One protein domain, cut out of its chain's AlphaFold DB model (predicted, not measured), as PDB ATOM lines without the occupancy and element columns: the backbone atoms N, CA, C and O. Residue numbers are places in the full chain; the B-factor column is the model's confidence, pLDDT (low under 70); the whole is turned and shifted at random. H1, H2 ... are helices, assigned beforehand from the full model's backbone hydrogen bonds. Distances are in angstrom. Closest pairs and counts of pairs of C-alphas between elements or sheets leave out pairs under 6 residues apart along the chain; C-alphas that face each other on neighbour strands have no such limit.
ATOM      1  N   GLN A  10     -22.339 -37.446   1.800       97.19
ATOM      2  CA  GLN A  10     -21.634 -38.698   1.512       97.19
ATOM      3  C   GLN A  10     -20.307 -38.791   2.276       97.19
ATOM      4  O   GLN A  10     -19.986 -39.850   2.821       97.19
ATOM      5  N   LYS A  11     -19.558 -37.687   2.359       97.50
ATOM      6  CA  LYS A  11     -18.327 -37.588   3.155       97.50
ATOM      7  C   LYS A  11     -18.602 -37.773   4.649       97.50
ATOM      8  O   LYS A  11     -17.871 -38.502   5.308       97.50
ATOM      9  N   ILE A  12     -19.682 -37.198   5.171       97.31
ATOM     10  CA  ILE A  12     -20.135 -37.395   6.555       97.31
ATOM     11  C   ILE A  12     -20.452 -38.872   6.817       97.31
ATOM     12  O   ILE A  12     -19.988 -39.438   7.802       97.31
ATOM     13  N   ASN A  13     -21.174 -39.538   5.915       95.88
ATOM     14  CA  ASN A  13     -21.453 -40.970   6.048       95.88
ATOM     15  C   ASN A  13     -20.181 -41.827   5.977       95.88
ATOM     16  O   ASN A  13     -20.113 -42.893   6.590       95.88
ATOM     17  N   ALA A  14     -19.171 -41.403   5.215       96.19
ATOM     18  CA  ALA A  14     -17.861 -42.047   5.219       96.19
ATOM     19  C   ALA A  14     -17.119 -41.808   6.546       96.19
ATOM     20  O   ALA A  14     -16.535 -42.747   7.079       96.19
ATOM     21  N   LEU A  15     -17.199 -40.597   7.111       96.56
ATOM     22  CA  LEU A  15     -16.636 -40.267   8.421       96.56
ATOM     23  C   LEU A  15     -17.239 -41.137   9.524       96.56
ATOM     24  O   LEU A  15     -16.491 -41.786  10.247       96.56
ATOM     25  N   VAL A  16     -18.572 -41.174   9.622       95.06
ATOM     26  CA  VAL A  16     -19.292 -41.958  10.637       95.06
ATOM     27  C   VAL A  16     -18.888 -43.427  10.553       95.06
ATOM     28  O   VAL A  16     -18.437 -43.978  11.548       95.06
ATOM     29  N   ARG A  17     -18.926 -44.029   9.358       94.81
ATOM     30  CA  ARG A  17     -18.489 -45.422   9.162       94.81
ATOM     31  C   ARG A  17     -17.010 -45.648   9.483       94.81
ATOM     32  O   ARG A  17     -16.642 -46.735   9.904       94.81
ATOM     33  N   GLY A  18     -16.161 -44.645   9.266       93.25
ATOM     34  CA  GLY A  18     -14.725 -44.731   9.537       93.25
ATOM     35  C   GLY A  18     -14.354 -44.650  11.019       93.25
ATOM     36  O   GLY A  18     -13.256 -45.064  11.383       93.25
ATOM     37  N   ILE A  19     -15.236 -44.111  11.865       92.81
ATOM     38  CA  ILE A  19     -15.024 -44.009  13.320       92.81
ATOM     39  C   ILE A  19     -15.935 -44.944  14.122       92.81
ATOM     40  O   ILE A  19     -15.660 -45.207  15.292       92.81
ATOM     41  N   GLU A  20     -17.005 -45.448  13.512       88.38
ATOM     42  CA  GLU A  20     -17.904 -46.426  14.110       88.38
ATOM     43  C   GLU A  20     -17.135 -47.692  14.512       88.38
ATOM     44  O   GLU A  20     -16.301 -48.212  13.774       88.38
ATOM     45  N   GLY A  21     -17.378 -48.167  15.734       84.44
ATOM     46  CA  GLY A  21     -16.668 -49.317  16.303       84.44
ATOM     47  C   GLY A  21     -15.217 -49.058  16.742       84.44
ATOM     48  O   GLY A  21     -14.669 -49.869  17.491       84.44
ATOM     49  N   ASP A  22     -14.596 -47.926  16.387       93.12
ATOM     50  CA  ASP A  22     -13.250 -47.588  16.862       93.12
ATOM     51  C   ASP A  22     -13.297 -47.174  18.343       93.12
ATOM     52  O   ASP A  22     -13.829 -46.126  18.726       93.12
ATOM     53  N   LYS A  23     -12.697 -48.003  19.209       93.44
ATOM     54  CA  LYS A  23     -12.688 -47.794  20.666       93.44
ATOM     55  C   LYS A  23     -12.113 -46.432  21.064       93.44
ATOM     56  O   LYS A  23     -12.606 -45.822  22.017       93.44
ATOM     57  N   ARG A  24     -11.072 -45.953  20.375       93.25
ATOM     58  CA  ARG A  24     -10.415 -44.679  20.687       93.25
ATOM     59  C   ARG A  24     -11.335 -43.516  20.341       93.25
ATOM     60  O   ARG A  24     -11.502 -42.630  21.179       93.25
ATOM     61  N   TRP A  25     -11.943 -43.529  19.156       93.06
ATOM     62  CA  TRP A  25     -12.865 -42.472  18.739       93.06
ATOM     63  C   TRP A  25     -14.139 -42.453  19.568       93.06
ATOM     64  O   TRP A  25     -14.489 -41.401  20.097       93.06
ATOM     65  N   ASN A  26     -14.765 -43.609  19.782       89.56
ATOM     66  CA  ASN A  26     -15.967 -43.714  20.609       89.56
ATOM     67  C   ASN A  26     -15.721 -43.197  22.032       89.56
ATOM     68  O   ASN A  26     -16.519 -42.427  22.565       89.56
ATOM     69  N   THR A  27     -14.579 -43.552  22.632       92.06
ATOM     70  CA  THR A  27     -14.207 -43.059  23.966       92.06
ATOM     71  C   THR A  27     -13.984 -41.547  23.967       92.06
ATOM     72  O   THR A  27     -14.465 -40.862  24.869       92.06
ATOM     73  N   ALA A  28     -13.257 -41.015  22.980       94.44
ATOM     74  CA  ALA A  28     -12.973 -39.585  22.892       94.44
ATOM     75  C   ALA A  28     -14.257 -38.762  22.696       94.44
ATOM     76  O   ALA A  28     -14.482 -37.799  23.426       94.44
ATOM     77  N   LEU A  29     -15.129 -39.180  21.773       91.88
ATOM     78  CA  LEU A  29     -16.408 -38.523  21.495       91.88
ATOM     79  C   LEU A  29     -17.364 -38.604  22.692       91.88
ATOM     80  O   LEU A  29     -17.984 -37.604  23.055       91.88
ATOM     81  N   GLY A  30     -17.434 -39.757  23.368       89.56
ATOM     82  CA  GLY A  30     -18.236 -39.920  24.583       89.56
ATOM     83  C   GLY A  30     -17.780 -38.999  25.720       89.56
ATOM     84  O   GLY A  30     -18.609 -38.380  26.391       89.56
ATOM     85  N   LYS A  31     -16.460 -38.845  25.891       92.31
ATOM     86  CA  LYS A  31     -15.845 -37.996  26.926       92.31
ATOM     87  C   LYS A  31     -15.767 -36.512  26.569       92.31
ATOM     88  O   LYS A  31     -15.414 -35.721  27.441       92.31
ATOM     89  N   ALA A  32     -16.084 -36.117  25.336       92.31
ATOM     90  CA  ALA A  32     -16.060 -34.713  24.940       92.31
ATOM     91  C   ALA A  32     -16.951 -33.884  25.890       92.31
ATOM     92  O   ALA A  32     -18.111 -34.249  26.093       92.31
ATOM     93  N   PRO A  33     -16.458 -32.796  26.503       89.94
ATOM     94  CA  PRO A  33     -17.238 -32.039  27.487       89.94
ATOM     95  C   PRO A  33     -18.321 -31.162  26.846       89.94
ATOM     96  O   PRO A  33     -19.340 -30.879  27.473       89.94
ATOM     97  N   THR A  34     -18.123 -30.745  25.596       91.94
ATOM     98  CA  THR A  34     -18.995 -29.814  24.870       91.94
ATOM     99  C   THR A  34     -19.191 -30.265  23.424       91.94
ATOM    100  O   THR A  34     -18.459 -31.123  22.926       91.94
ATOM    101  N   ALA A  35     -20.176 -29.677  22.739       91.94
ATOM    102  CA  ALA A  35     -20.362 -29.885  21.305       91.94
ATOM    103  C   ALA A  35     -19.160 -29.371  20.490       91.94
ATOM    104  O   ALA A  35     -18.750 -30.034  19.548       91.94
ATOM    105  N   GLU A  36     -18.532 -28.263  20.896       94.38
ATOM    106  CA  GLU A  36     -17.319 -27.756  20.234       94.38
ATOM    107  C   GLU A  36     -16.135 -28.717  20.374       94.38
ATOM    108  O   GLU A  36     -15.490 -29.044  19.383       94.38
ATOM    109  N   ALA A  37     -15.909 -29.271  21.570       95.44
ATOM    110  CA  ALA A  37     -14.865 -30.279  21.760       95.44
ATOM    111  C   ALA A  37     -15.152 -31.564  20.961       95.44
ATOM    112  O   ALA A  37     -14.237 -32.232  20.484       95.44
ATOM    113  N   MET A  38     -16.430 -31.921  20.796       95.44
ATOM    114  CA  MET A  38     -16.835 -33.021  19.921       95.44
ATOM    115  C   MET A  38     -16.552 -32.696  18.446       95.44
ATOM    116  O   MET A  38     -16.082 -33.562  17.712       95.44
ATOM    117  N   LEU A  39     -16.785 -31.453  18.023       96.62
ATOM    118  CA  LEU A  39     -16.519 -30.977  16.669       96.62
ATOM    119  C   LEU A  39     -15.016 -30.991  16.339       96.62
ATOM    120  O   LEU A  39     -14.651 -31.457  15.263       96.62
ATOM    121  N   ASP A  40     -14.146 -30.619  17.283       97.44
ATOM    122  CA  ASP A  40     -12.680 -30.704  17.129       97.44
ATOM    123  C   ASP A  40     -12.196 -32.147  16.893       97.44
ATOM    124  O   ASP A  40     -11.296 -32.417  16.087       97.44
ATOM    125  N   LEU A  41     -12.816 -33.109  17.585       96.81
ATOM    126  CA  LEU A  41     -12.533 -34.533  17.407       96.81
ATOM    127  C   LEU A  41     -13.001 -35.030  16.033       96.81
ATOM    128  O   LEU A  41     -12.257 -35.747  15.360       96.81
ATOM    129  N   LEU A  42     -14.201 -34.635  15.599       96.62
ATOM    130  CA  LEU A  42     -14.747 -34.989  14.284       96.62
ATOM    131  C   LEU A  42     -13.923 -34.379  13.141       96.62
ATOM    132  O   LEU A  42     -13.663 -35.051  12.143       96.62
ATOM    133  N   GLU A  43     -13.442 -33.149  13.312       97.56
ATOM    134  CA  GLU A  43     -12.528 -32.486  12.380       97.56
ATOM    135  C   GLU A  43     -11.192 -33.237  12.287       97.56
ATOM    136  O   GLU A  43     -10.723 -33.567  11.196       97.56
ATOM    137  N   SER A  44     -10.628 -33.632  13.430       97.06
ATOM    138  CA  SER A  44      -9.412 -34.451  13.479       97.06
ATOM    139  C   SER A  44      -9.582 -35.809  12.786       97.06
ATOM    140  O   SER A  44      -8.667 -36.285  12.106       97.06
ATOM    141  N   ALA A  45     -10.742 -36.449  12.941       96.06
ATOM    142  CA  ALA A  45     -11.066 -37.704  12.267       96.06
ATOM    143  C   ALA A  45     -11.234 -37.512  10.749       96.06
ATOM    144  O   ALA A  45     -10.647 -38.264   9.967       96.06
ATOM    145  N   SER A  46     -11.952 -36.464  10.331       96.56
ATOM    146  CA  SER A  46     -12.117 -36.075   8.925       96.56
ATOM    147  C   SER A  46     -10.773 -35.867   8.224       96.56
ATOM    148  O   SER A  46     -10.538 -36.410   7.140       96.56
ATOM    149  N   ASN A  47      -9.855 -35.155   8.884       95.88
ATOM    150  CA  ASN A  47      -8.516 -34.881   8.367       95.88
ATOM    151  C   ASN A  47      -7.691 -36.159   8.195       95.88
ATOM    152  O   ASN A  47      -7.060 -36.354   7.155       95.88
ATOM    153  N   LYS A  48      -7.745 -37.082   9.165       94.62
ATOM    154  CA  LYS A  48      -7.067 -38.386   9.051       94.62
ATOM    155  C   LYS A  48      -7.594 -39.229   7.893       94.62
ATOM    156  O   LYS A  48      -6.806 -39.898   7.229       94.62
ATOM    157  N   LEU A  49      -8.900 -39.177   7.637       93.56
ATOM    158  CA  LEU A  49      -9.543 -39.880   6.523       93.56
ATOM    159  C   LEU A  49      -9.431 -39.126   5.187       93.56
ATOM    160  O   LEU A  49      -9.844 -39.658   4.158       93.56
ATOM    161  N   LYS A  50      -8.846 -37.916   5.186       95.31
ATOM    162  CA  LYS A  50      -8.704 -37.033   4.016       95.31
ATOM    163  C   LYS A  50     -10.044 -36.742   3.327       95.31
ATOM    164  O   LYS A  50     -10.122 -36.688   2.103       95.31
ATOM    165  N   LEU A  51     -11.103 -36.554   4.116       94.88
ATOM    166  CA  LEU A  51     -12.455 -36.308   3.599       94.88
ATOM    167  C   LEU A  51     -12.651 -34.867   3.106       94.88
ATOM    168  O   LEU A  51     -13.541 -34.613   2.294       94.88
ATOM    169  N   GLY A  52     -11.824 -33.930   3.581       94.31
ATOM    170  CA  GLY A  52     -11.900 -32.521   3.196       94.31
ATOM    171  C   GLY A  52     -13.214 -31.856   3.607       94.31
ATOM    172  O   GLY A  52     -13.702 -30.998   2.880       94.31
ATOM    173  N   LEU A  53     -13.818 -32.300   4.716       96.19
ATOM    174  CA  LEU A  53     -14.979 -31.637   5.309       96.19
ATOM    175  C   LEU A  53     -14.521 -30.403   6.081       96.19
ATOM    176  O   LEU A  53     -13.644 -30.500   6.940       96.19
ATOM    177  N   SER A  54     -15.156 -29.271   5.809       96.19
ATOM    178  CA  SER A  54     -15.033 -28.069   6.622       96.19
ATOM    179  C   SER A  54     -15.734 -28.237   7.971       96.19
ATOM    180  O   SER A  54     -16.677 -29.021   8.131       96.19
ATOM    181  N   ARG A  55     -15.322 -27.426   8.948       96.75
ATOM    182  CA  ARG A  55     -15.981 -27.356  10.256       96.75
ATOM    183  C   ARG A  55     -17.473 -27.023  10.149       96.75
ATOM    184  O   ARG A  55     -18.282 -27.589  10.880       96.75
ATOM    185  N   GLN A  56     -17.845 -26.145   9.216       96.75
ATOM    186  CA  GLN A  56     -19.245 -25.806   8.964       96.75
ATOM    187  C   GLN A  56     -20.032 -27.020   8.459       96.75
ATOM    188  O   GLN A  56     -21.107 -27.289   8.983       96.75
ATOM    189  N   GLU A  57     -19.501 -27.778   7.495       97.81
ATOM    190  CA  GLU A  57     -20.162 -28.990   6.995       97.81
ATOM    191  C   GLU A  57     -20.335 -30.041   8.097       97.81
ATOM    192  O   GLU A  57     -21.409 -30.629   8.205       97.81
ATOM    193  N   LEU A  58     -19.330 -30.234   8.958       97.56
ATOM    194  CA  LEU A  58     -19.432 -31.123  10.123       97.56
ATOM    195  C   LEU A  58     -20.538 -30.687  11.097       97.56
ATOM    196  O   LEU A  58     -21.241 -31.532  11.648       97.56
ATOM    197  N   ALA A  59     -20.703 -29.379  11.294       96.88
ATOM    198  CA  ALA A  59     -21.674 -28.820  12.226       96.88
ATOM    199  C   ALA A  59     -23.115 -28.815  11.691       96.88
ATOM    200  O   ALA A  59     -24.059 -28.920  12.474       96.88
ATOM    201  N   THR A  60     -23.306 -28.665  10.378       96.75
ATOM    202  CA  THR A  60     -24.633 -28.438   9.779       96.75
ATOM    203  C   THR A  60     -25.180 -29.630   9.001       96.75
ATOM    204  O   THR A  60     -26.382 -29.662   8.723       96.75
ATOM    205  N   THR A  61     -24.355 -30.633   8.692       97.56
ATOM    206  CA  THR A  61     -24.774 -31.787   7.885       97.56
ATOM    207  C   THR A  61     -25.203 -32.968   8.767       97.56
ATOM    208  O   THR A  61     -24.450 -33.387   9.653       97.56
ATOM    209  N   PRO A  62     -26.398 -33.548   8.553       95.38
ATOM    210  CA  PRO A  62     -26.816 -34.771   9.238       95.38
ATOM    211  C   PRO A  62     -25.941 -35.992   8.883       95.38
ATOM    212  O   PRO A  62     -25.428 -36.059   7.764       95.38
ATOM    213  N   PRO A  63     -25.796 -36.979   9.795       93.38
ATOM    214  CA  PRO A  63     -26.356 -37.018  11.152       93.38
ATOM    215  C   PRO A  63     -25.529 -36.252  12.204       93.38
ATOM    216  O   PRO A  63     -25.983 -36.100  13.336       93.38
ATOM    217  N   LEU A  64     -24.332 -35.745  11.871       93.62
ATOM    218  CA  LEU A  64     -23.447 -35.107  12.862       93.62
ATOM    219  C   LEU A  64     -24.045 -33.840  13.471       93.62
ATOM    220  O   LEU A  64     -23.923 -33.642  14.679       93.62
ATOM    221  N   ARG A  65     -24.755 -33.030  12.675       94.38
ATOM    222  CA  ARG A  65     -25.550 -31.899  13.180       94.38
ATOM    223  C   ARG A  65     -26.434 -32.312  14.355       94.38
ATOM    224  O   ARG A  65     -26.472 -31.630  15.378       94.38
ATOM    225  N   ASP A  66     -27.139 -33.429  14.202       91.62
ATOM    226  CA  ASP A  66     -28.110 -33.889  15.188       91.62
ATOM    227  C   ASP A  66     -27.380 -34.382  16.445       91.62
ATOM    228  O   ASP A  66     -27.746 -34.001  17.554       91.62
ATOM    229  N   TRP A  67     -26.270 -35.114  16.301       90.38
ATOM    230  CA  TRP A  67     -25.415 -35.504  17.433       90.38
ATOM    231  C   TRP A  67     -24.853 -34.311  18.212       90.38
ATOM    232  O   TRP A  67     -24.881 -34.308  19.446       90.38
ATOM    233  N   LEU A  68     -24.376 -33.278  17.515       91.81
ATOM    234  CA  LEU A  68     -23.882 -32.050  18.140       91.81
ATOM    235  C   LEU A  68     -25.008 -31.308  18.863       91.81
ATOM    236  O   LEU A  68     -24.806 -30.814  19.974       91.81
ATOM    237  N   TRP A  69     -26.208 -31.281  18.276       90.62
ATOM    238  CA  TRP A  69     -27.396 -30.735  18.923       90.62
ATOM    239  C   TRP A  69     -27.750 -31.508  20.201       90.62
ATOM    240  O   TRP A  69     -27.936 -30.880  21.246       90.62
ATOM    241  N   PHE A  70     -27.762 -32.845  20.166       85.56
ATOM    242  CA  PHE A  70     -27.981 -33.687  21.350       85.56
ATOM    243  C   PHE A  70     -26.945 -33.394  22.442       85.56
ATOM    244  O   PHE A  70     -27.298 -33.194  23.606       85.56
ATOM    245  N   LYS A  71     -25.664 -33.293  22.066       86.12
ATOM    246  CA  LYS A  71     -24.572 -32.995  23.000       86.12
ATOM    247  C   LYS A  71     -24.702 -31.612  23.637       86.12
ATOM    248  O   LYS A  71     -24.430 -31.465  24.827       86.12
ATOM    249  N   LYS A  72     -25.109 -30.610  22.854       86.31
ATOM    250  CA  LYS A  72     -25.284 -29.224  23.307       86.31
ATOM    251  C   LYS A  72     -26.470 -29.074  24.252       86.31
ATOM    252  O   LYS A  72     -26.351 -28.392  25.262       86.31
ATOM    253  N   ASN A  73     -27.602 -29.686  23.912       83.50
ATOM    254  CA  ASN A  73     -28.856 -29.438  24.616       83.50
ATOM    255  C   ASN A  73     -29.095 -30.387  25.791       83.50
ATOM    256  O   ASN A  73     -30.039 -30.134  26.529       83.50
ATOM    257  N   LYS A  74     -28.265 -31.439  25.963       68.00
ATOM    258  CA  LYS A  74     -28.429 -32.492  26.986       68.00
ATOM    259  C   LYS A  74     -29.918 -32.767  27.226       68.00
ATOM    260  O   LYS A  74     -30.399 -32.428  28.308       68.00
TER     261      LYS A  74
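What this domain is: This is residues 10 to 74 of the 89 residues of an uncharacterized protein of Synechococcus sp. TMED169 (UniProt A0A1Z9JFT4). H3, the longest helix, has H2 and H5 running the opposite way on two sides of it, apart from each other. H1 lies crosswise by residues 45 to 46 of H3; short H4 makes a corner with H5. The printed part is all helix: 65 residues with five named helices, H1 to H5, compact, radius of gyration of the C-alphas 10.6 A, spans 29 by 25 by 15 A.

How they stand to each other: Start at H1, residues 10 to 19: it only just touches H3, residues 35 to 48, with 3 pairs of C-alphas within 8 A, about perpendicular at 86 degrees; the closest C-alphas, Leu 15 and Ser 46, are 6.2 A apart. H2, residues 23 to 31, forms a hairpin with H3, only just touching, with 3 such pairs; the closest is Leu 29 and Met 38, 5.7 A. H4, residues 55 to 60, touches residues 39 to 43 of H3 alone, closest C-alphas Glu 43 and Arg 55, 6.5 A. H5, residues 64 to 73, touches residues 35 to 39 of H3 alone at a shallow tilt of 25 degrees, opposite ways, closest C-alphas Ala 35 and Leu 68, 5.2 A. In the five helices every O i to N i+4 pair is within hydrogen-bond range.

Where its parts are: Find C-alpha 10 at (-21.634, -38.698, 1.512), where H1 begins. H3 runs 20.0 A; H5 ends at C-alpha 73, (-28.856, -29.438, 24.616).

The domain as a whole: The printed part has no cut and no long link; residue 74 alone has pLDDT under 70.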